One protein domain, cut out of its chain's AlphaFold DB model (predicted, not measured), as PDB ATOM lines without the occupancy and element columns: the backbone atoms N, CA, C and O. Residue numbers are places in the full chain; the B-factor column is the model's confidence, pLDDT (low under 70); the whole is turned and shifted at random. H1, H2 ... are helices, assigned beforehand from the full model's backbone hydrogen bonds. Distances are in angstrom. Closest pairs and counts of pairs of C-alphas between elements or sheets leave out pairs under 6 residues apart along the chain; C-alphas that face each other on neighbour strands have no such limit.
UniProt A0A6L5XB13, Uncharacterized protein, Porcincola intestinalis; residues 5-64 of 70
ATOM      1  N   ARG A   5     110.681 139.120 152.459       93.56
ATOM      2  CA  ARG A   5     109.516 138.989 153.335       93.56
ATOM      3  C   ARG A   5     109.445 140.160 154.306       93.56
ATOM      4  O   ARG A   5     108.364 140.716 154.486       93.56
ATOM      5  N   ASP A   6     110.579 140.567 154.871       94.56
ATOM      6  CA  ASP A   6     110.663 141.745 155.736       94.56
ATOM      7  C   ASP A   6     110.288 143.037 154.987       94.56
ATOM      8  O   ASP A   6     109.477 143.820 155.487       94.56
ATOM      9  N   ILE A   7     110.770 143.229 153.747       95.88
ATOM     10  CA  ILE A   7     110.380 144.388 152.918       95.88
ATOM     11  C   ILE A   7     108.865 144.424 152.697       95.88
ATOM     12  O   ILE A   7     108.239 145.459 152.932       95.88
ATOM     13  N   LEU A   8     108.275 143.311 152.246       96.56
ATOM     14  CA  LEU A   8     106.846 143.241 151.929       96.56
ATOM     15  C   LEU A   8     105.988 143.473 153.171       96.56
ATOM     16  O   LEU A   8     105.007 144.209 153.107       96.56
ATOM     17  N   ASN A   9     106.381 142.919 154.319       96.06
ATOM     18  CA  ASN A   9     105.660 143.119 155.572       96.06
ATOM     19  C   ASN A   9     105.725 144.592 156.018       96.06
ATOM     20  O   ASN A   9     104.705 145.206 156.337       96.06
ATOM     21  N   LYS A  10     106.908 145.216 155.949       97.19
ATOM     22  CA  LYS A  10     107.065 146.647 156.246       97.19
ATOM     23  C   LYS A  10     106.260 147.540 155.298       97.19
ATOM     24  O   LYS A  10     105.704 148.538 155.752       97.19
ATOM     25  N   TYR A  11     106.190 147.194 154.015       97.44
ATOM     26  CA  TYR A  11     105.488 147.990 153.010       97.44
ATOM     27  C   TYR A  11     103.964 147.805 153.063       97.44
ATOM     28  O   TYR A  11     103.227 148.779 153.201       97.44
ATOM     29  N   PHE A  12     103.470 146.567 153.004       96.88
ATOM     30  CA  PHE A  12     102.038 146.291 152.892       96.88
ATOM     31  C   PHE A  12     101.301 146.284 154.233       96.88
ATOM     32  O   PHE A  12     100.145 146.711 154.259       96.88
ATOM     33  N   VAL A  13     101.946 145.858 155.325       96.81
ATOM     34  CA  VAL A  13     101.309 145.739 156.652       96.81
ATOM     35  C   VAL A  13     101.608 146.952 157.520       96.81
ATOM     36  O   VAL A  13     100.685 147.616 157.978       96.81
ATOM     37  N   ILE A  14     102.888 147.280 157.715       97.31
ATOM     38  CA  ILE A  14     103.298 148.400 158.585       97.31
ATOM     39  C   ILE A  14     103.119 149.758 157.875       97.31
ATOM     40  O   ILE A  14     103.099 150.796 158.528       97.31
ATOM     41  N   LYS A  15     102.947 149.761 156.543       97.00
ATOM     42  CA  LYS A  15     102.774 150.966 155.710       97.00
ATOM     43  C   LYS A  15     103.943 151.956 155.812       97.00
ATOM     44  O   LYS A  15     103.754 153.165 155.706       97.00
ATOM     45  N   LEU A  16     105.165 151.447 155.990       98.06
ATOM     46  CA  LEU A  16     106.370 152.276 155.979       98.06
ATOM     47  C   LEU A  16     106.695 152.765 154.566       98.06
ATOM     48  O   LEU A  16     106.571 152.035 153.581       98.06
ATOM     49  N   SER A  17     107.211 153.989 154.471       97.69
ATOM     50  CA  SER A  17     107.731 154.518 153.212       97.69
ATOM     51  C   SER A  17     109.004 153.785 152.772       97.69
ATOM     52  O   SER A  17     109.797 153.318 153.593       97.69
ATOM     53  N   VAL A  18     109.294 153.783 151.464       97.00
ATOM     54  CA  VAL A  18     110.550 153.233 150.902       97.00
ATOM     55  C   VAL A  18     111.793 153.815 151.594       97.00
ATOM     56  O   VAL A  18     112.794 153.123 151.780       97.00
ATOM     57  N   ARG A  19     111.740 155.084 152.024       97.69
ATOM     58  CA  ARG A  19     112.832 155.735 152.762       97.69
ATOM     59  C   ARG A  19     113.037 155.125 154.149       97.69
ATOM     60  O   ARG A  19     114.183 154.947 154.555       97.69
ATOM     61  N   GLU A  20     111.965 154.841 154.875       98.19
ATOM     62  CA  GLU A  20     112.044 154.226 156.202       98.19
ATOM     63  C   GLU A  20     112.505 152.777 156.118       98.19
ATOM     64  O   GLU A  20     113.378 152.380 156.887       98.19
ATOM     65  N   ILE A  21     111.998 152.025 155.136       97.31
ATOM     66  CA  ILE A  21     112.438 150.652 154.864       97.31
ATOM     67  C   ILE A  21     113.933 150.641 154.533       97.31
ATOM     68  O   ILE A  21     114.685 149.875 155.128       97.31
ATOM     69  N   SER A  22     114.391 151.541 153.658       96.25
ATOM     70  CA  SER A  22     115.811 151.703 153.323       96.25
ATOM     71  C   SER A  22     116.669 151.969 154.562       96.25
ATOM     72  O   SER A  22     117.683 151.306 154.760       96.25
ATOM     73  N   ARG A  23     116.232 152.873 155.451       96.75
ATOM     74  CA  ARG A  23     116.946 153.176 156.702       96.75
ATOM     75  C   ARG A  23     117.025 151.973 157.649       96.75
ATOM     76  O   ARG A  23     118.032 151.821 158.325       96.75
ATOM     77  N   GLN A  24     115.974 151.157 157.726       95.00
ATOM     78  CA  GLN A  24     115.919 150.010 158.642       95.00
ATOM     79  C   GLN A  24     116.660 148.779 158.109       95.00
ATOM     80  O   GLN A  24     117.242 148.034 158.887       95.00
ATOM     81  N   THR A  25     116.625 148.562 156.796       91.44
ATOM     82  CA  THR A  25     117.184 147.361 156.151       91.44
ATOM     83  C   THR A  25     118.593 147.571 155.595       91.44
ATOM     84  O   THR A  25     119.257 146.606 155.234       91.44
ATOM     85  N   GLY A  26     119.044 148.824 155.469       91.75
ATOM     86  CA  GLY A  26     120.311 149.179 154.825       91.75
ATOM     87  C   GLY A  26     120.293 149.073 153.294       91.75
ATOM     88  O   GLY A  26     121.294 149.381 152.650       91.75
ATOM     89  N   MET A  27     119.174 148.669 152.684       90.44
ATOM     90  CA  MET A  27     119.040 148.612 151.228       90.44
ATOM     91  C   MET A  27     118.892 149.990 150.598       90.44
ATOM     92  O   MET A  27     118.338 150.921 151.187       90.44
ATOM     93  N   SER A  28     119.310 150.101 149.338       94.62
ATOM     94  CA  SER A  28     119.063 151.301 148.547       94.62
ATOM     95  C   SER A  28     117.565 151.490 148.286       94.62
ATOM     96  O   SER A  28     116.819 150.538 148.041       94.62
ATOM     97  N   LYS A  29     117.119 152.751 148.289       96.00
ATOM     98  CA  LYS A  29     115.726 153.101 147.968       96.00
ATOM     99  C   LYS A  29     115.314 152.605 146.583       96.00
ATOM    100  O   LYS A  29     114.210 152.100 146.429       96.00
ATOM    101  N   SER A  30     116.204 152.731 145.596       95.62
ATOM    102  CA  SER A  30     115.952 152.280 144.226       95.62
ATOM    103  C   SER A  30     115.801 150.763 144.138       95.62
ATOM    104  O   SER A  30     114.917 150.295 143.427       95.62
ATOM    105  N   GLY A  31     116.598 149.995 144.889       93.81
ATOM    106  CA  GLY A  31     116.461 148.542 144.970       93.81
ATOM    107  C   GLY A  31     115.117 148.124 145.566       93.81
ATOM    108  O   GLY A  31     114.418 147.305 144.977       93.81
ATOM    109  N   ILE A  32     114.716 148.746 146.679       96.06
ATOM    110  CA  ILE A  32     113.422 148.485 147.329       96.06
ATOM    111  C   ILE A  32     112.259 148.855 146.405       96.06
ATOM    112  O   ILE A  32     111.348 148.057 146.214       96.06
ATOM    113  N   GLN A  33     112.293 150.047 145.804       96.38
ATOM    114  CA  GLN A  33     111.232 150.505 144.913       96.38
ATOM    115  C   GLN A  33     111.119 149.624 143.666       96.38
ATOM    116  O   GLN A  33     110.010 149.280 143.268       96.38
ATOM    117  N   LYS A  34     112.253 149.218 143.074       95.19
ATOM    118  CA  LYS A  34     112.267 148.279 141.946       95.19
ATOM    119  C   LYS A  34     111.669 146.935 142.350       95.19
ATOM    120  O   LYS A  34     110.830 146.423 141.620       95.19
ATOM    121  N   PHE A  35     112.066 146.388 143.498       95.12
ATOM    122  CA  PHE A  35     111.519 145.128 143.993       95.12
ATOM    123  C   PHE A  35     110.000 145.195 144.182       95.12
ATOM    124  O   PHE A  35     109.304 144.346 143.638       95.12
ATOM    125  N   ILE A  36     109.485 146.214 144.880       96.12
ATOM    126  CA  ILE A  36     108.039 146.387 145.097       96.12
ATOM    127  C   ILE A  36     107.309 146.499 143.756       96.12
ATOM    128  O   ILE A  36     106.324 145.807 143.543       96.12
ATOM    129  N   HIS A  37     107.833 147.298 142.825       95.62
ATOM    130  CA  HIS A  37     107.216 147.478 141.515       95.62
ATOM    131  C   HIS A  37     107.142 146.183 140.694       95.62
ATOM    132  O   HIS A  37     106.152 145.941 140.008       95.62
ATOM    133  N   VAL A  38     108.199 145.366 140.722       95.38
ATOM    134  CA  VAL A  38     108.203 144.073 140.022       95.38
ATOM    135  C   VAL A  38     107.301 143.072 140.750       95.38
ATOM    136  O   VAL A  38     106.586 142.328 140.091       95.38
ATOM    137  N   PHE A  39     107.272 143.094 142.086       95.94
ATOM    138  CA  PHE A  39     106.370 142.270 142.890       95.94
ATOM    139  C   PHE A  39     104.895 142.572 142.592       95.94
ATOM    140  O   PHE A  39     104.147 141.650 142.315       95.94
ATOM    141  N   GLU A  40     104.486 143.844 142.557       95.00
ATOM    142  CA  GLU A  40     103.102 144.254 142.244       95.00
ATOM    143  C   GLU A  40     102.654 143.874 140.822       95.00
ATOM    144  O   GLU A  40     101.461 143.848 140.532       95.00
ATOM    145  N   LYS A  41     103.605 143.601 139.925       94.69
ATOM    146  CA  LYS A  41     103.351 143.118 138.563       94.69
ATOM    147  C   LYS A  41     103.452 141.597 138.433       94.69
ATOM    148  O   LYS A  41     103.238 141.079 137.340       94.69
ATOM    149  N   CYS A  42     103.832 140.890 139.495       94.00
ATOM    150  CA  CYS A  42     103.962 139.442 139.480       94.00
ATOM    151  C   CYS A  42     102.567 138.808 139.473       94.00
ATOM    152  O   CYS A  42     101.789 139.006 140.397       94.00
ATOM    153  N   GLU A  43     102.253 138.028 138.439       92.25
ATOM    154  CA  GLU A  43     100.964 137.320 138.345       92.25
ATOM    155  C   GLU A  43     100.935 136.041 139.201       92.25
ATOM    156  O   GLU A  43      99.877 135.573 139.611       92.25
ATOM    157  N   ASP A  44     102.113 135.488 139.500       91.31
ATOM    158  CA  ASP A  44     102.288 134.214 140.206       91.31
ATOM    159  C   ASP A  44     102.322 134.343 141.735       91.31
ATOM    160  O   ASP A  44     102.286 133.333 142.449       91.31
ATOM    161  N   LEU A  45     102.507 135.559 142.251       94.00
ATOM    162  CA  LEU A  45     102.744 135.806 143.664       94.00
ATOM    163  C   LEU A  45     102.123 137.134 144.084       94.00
ATOM    164  O   LEU A  45     102.441 138.170 143.515       94.00
ATOM    165  N   ASP A  46     101.318 137.094 145.141       94.69
ATOM    166  CA  ASP A  46     100.690 138.274 145.732       94.69
ATOM    167  C   ASP A  46     100.907 138.304 147.256       94.69
ATOM    168  O   ASP A  46     101.454 137.368 147.856       94.69
ATOM    169  N   PHE A  47     100.523 139.409 147.892       94.44
ATOM    170  CA  PHE A  47     100.530 139.586 149.335       94.44
ATOM    171  C   PHE A  47      99.103 139.431 149.910       94.44
ATOM    172  O   PHE A  47      98.189 140.116 149.459       94.44
ATOM    173  N   PRO A  48      98.880 138.618 150.962       95.38
ATOM    174  CA  PRO A  48      99.876 137.951 151.794       95.38
ATOM    175  C   PRO A  48     100.542 136.763 151.099       95.38
ATOM    176  O   PRO A  48      99.916 136.008 150.362       95.38
ATOM    177  N   LEU A  49     101.829 136.586 151.396       95.56
ATOM    178  CA  LEU A  49     102.634 135.523 150.806       95.56
ATOM    179  C   LEU A  49     102.096 134.121 151.158       95.56
ATOM    180  O   LEU A  49     101.703 133.898 152.310       95.56
ATOM    181  N   PRO A  50     102.181 133.147 150.229       94.44
ATOM    182  CA  PRO A  50     101.807 131.763 150.489       94.44
ATOM    183  C   PRO A  50     102.581 131.156 151.671       94.44
ATOM    184  O   PRO A  50     103.778 131.424 151.839       94.44
ATOM    185  N   PRO A  51     101.941 130.303 152.489       93.75
ATOM    186  CA  PRO A  51     102.618 129.630 153.587       93.75
ATOM    187  C   PRO A  51     103.770 128.762 153.065       93.75
ATOM    188  O   PRO A  51     103.632 128.040 152.083       93.75
ATOM    189  N   GLY A  52     104.921 128.836 153.733       93.00
ATOM    190  CA  GLY A  52     106.103 128.041 153.385       93.00
ATOM    191  C   GLY A  52     106.948 128.581 152.226       93.00
ATOM    192  O   GLY A  52     107.993 127.993 151.943       93.00
ATOM    193  N   ILE A  53     106.577 129.700 151.584       94.38
ATOM    194  CA  ILE A  53     107.437 130.294 150.552       94.38
ATOM    195  C   ILE A  53     108.760 130.777 151.160       94.38
ATOM    196  O   ILE A  53     108.799 131.468 152.182       94.38
ATOM    197  N   THR A  54     109.867 130.395 150.526       94.00
ATOM    198  CA  THR A  54     111.208 130.805 150.944       94.00
ATOM    199  C   THR A  54     111.586 132.137 150.306       94.00
ATOM    200  O   THR A  54     111.059 132.521 149.263       94.00
ATOM    201  N   ASN A  55     112.567 132.829 150.883       91.94
ATOM    202  CA  ASN A  55     113.092 134.061 150.298       91.94
ATOM    203  C   ASN A  55     113.643 133.860 148.869       91.94
ATOM    204  O   ASN A  55     113.487 134.725 148.013       91.94
ATOM    205  N   ALA A  56     114.251 132.698 148.599       91.19
ATOM    206  CA  ALA A  56     114.682 132.317 147.254       91.19
ATOM    207  C   ALA A  56     113.488 132.068 146.315       91.19
ATOM    208  O   ALA A  56     113.512 132.514 145.172       91.19
ATOM    209  N   GLY A  57     112.423 131.427 146.811       93.69
ATOM    210  CA  GLY A  57     111.181 131.235 146.060       93.69
ATOM    211  C   GLY A  57     110.522 132.556 145.659       93.69
ATOM    212  O   GLY A  57     110.094 132.693 144.517       93.69
ATOM    213  N   ILE A  58     110.521 133.557 146.550       94.31
ATOM    214  CA  ILE A  58     110.053 134.916 146.224       94.31
ATOM    215  C   ILE A  58     110.896 135.504 145.091       94.31
ATOM    216  O   ILE A  58     110.345 135.976 144.103       94.31
ATOM    217  N   ALA A  59     112.226 135.445 145.201       91.75
ATOM    218  CA  ALA A  59     113.115 135.981 144.173       91.75
ATOM    219  C   ALA A  59     112.873 135.332 142.801       91.75
ATOM    220  O   ALA A  59     112.764 136.043 141.808       91.75
ATOM    221  N   MET A  60     112.736 134.002 142.761       92.31
ATOM    222  CA  MET A  60     112.485 133.247 141.532       92.31
ATOM    223  C   MET A  60     111.133 133.593 140.899       92.31
ATOM    224  O   MET A  60     111.039 133.695 139.682       92.31
ATOM    225  N   LYS A  61     110.083 133.787 141.705       92.75
ATOM    226  CA  LYS A  61     108.756 134.162 141.197       92.75
ATOM    227  C   LYS A  61     108.699 135.608 140.707       92.75
ATOM    228  O   LYS A  61     108.139 135.869 139.652       92.75
ATOM    229  N   VAL A  62     109.314 136.530 141.444       92.00
ATOM    230  CA  VAL A  62     109.283 137.967 141.130       92.00
ATOM    231  C   VAL A  62     110.190 138.305 139.948       92.00
ATOM    232  O   VAL A  62     109.800 139.075 139.080       92.00
ATOM    233  N   TYR A  63     111.399 137.747 139.896       89.56
ATOM    234  CA  TYR A  63     112.386 138.085 138.864       89.56
ATOM    235  C   TYR A  63     112.522 137.033 137.756       89.56
ATOM    236  O   TYR A  63     113.221 137.283 136.776       89.56
ATOM    237  N   GLY A  64     111.865 135.878 137.886       83.62
ATOM    238  CA  GLY A  64     112.059 134.740 136.993       83.62
ATOM    239  C   GLY A  64     113.342 133.962 137.296       83.62
ATOM    240  O   GLY A  64     114.045 134.211 138.279       83.62
TER     241      GLY A  64
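This is residues 5 to 64 of the 70 residues of an uncharacterized protein of Porcincola intestinalis (UniProt A0A6L5XB13). Four short helices make a compact ring in crossed packing: H1 and H2 form a hairpin, H3 bridges H2 and H4, and H4 comes round to the start of H1. The printed part has 60 residues with four named helices, H1 to H4 in order, and no named strand: all helix. The radius of gyration of the C-alphas is 11.1 A; the spans are 28 by 20 by 17 A.

H1, residues 5 to 13, and H2, residues 18 to 25, touch as a helical hairpin, opposite ways at a steep tilt of 38 degrees; their closest C-alphas, Lys 10 and Ile 21, are 6.8 A apart. H3, residues 29 to 40, touches H2 with residues 29 to 33 alone, closest C-alphas Ser 22 and Lys 29, 5.5 A. H3 and H4, residues 55 to 63, only just touch, with 3 pairs of C-alphas within 8 A, about perpendicular at 77 degrees; the closest are Phe 39 and Val 62, 5.5 A. H2 and H4 are apart. In H1, H2, H3 and H4 every O i to N i+4 pair is within hydrogen-bond range.

H1 begins at C-alpha 5, (109.516, 138.989, 153.335). H3 is 16.4 A long. H4 ends at C-alpha 63, (112.386, 138.085, 138.864).

The printed part has no cut; the link from H3 to H4 is long. No printed residue is under 70.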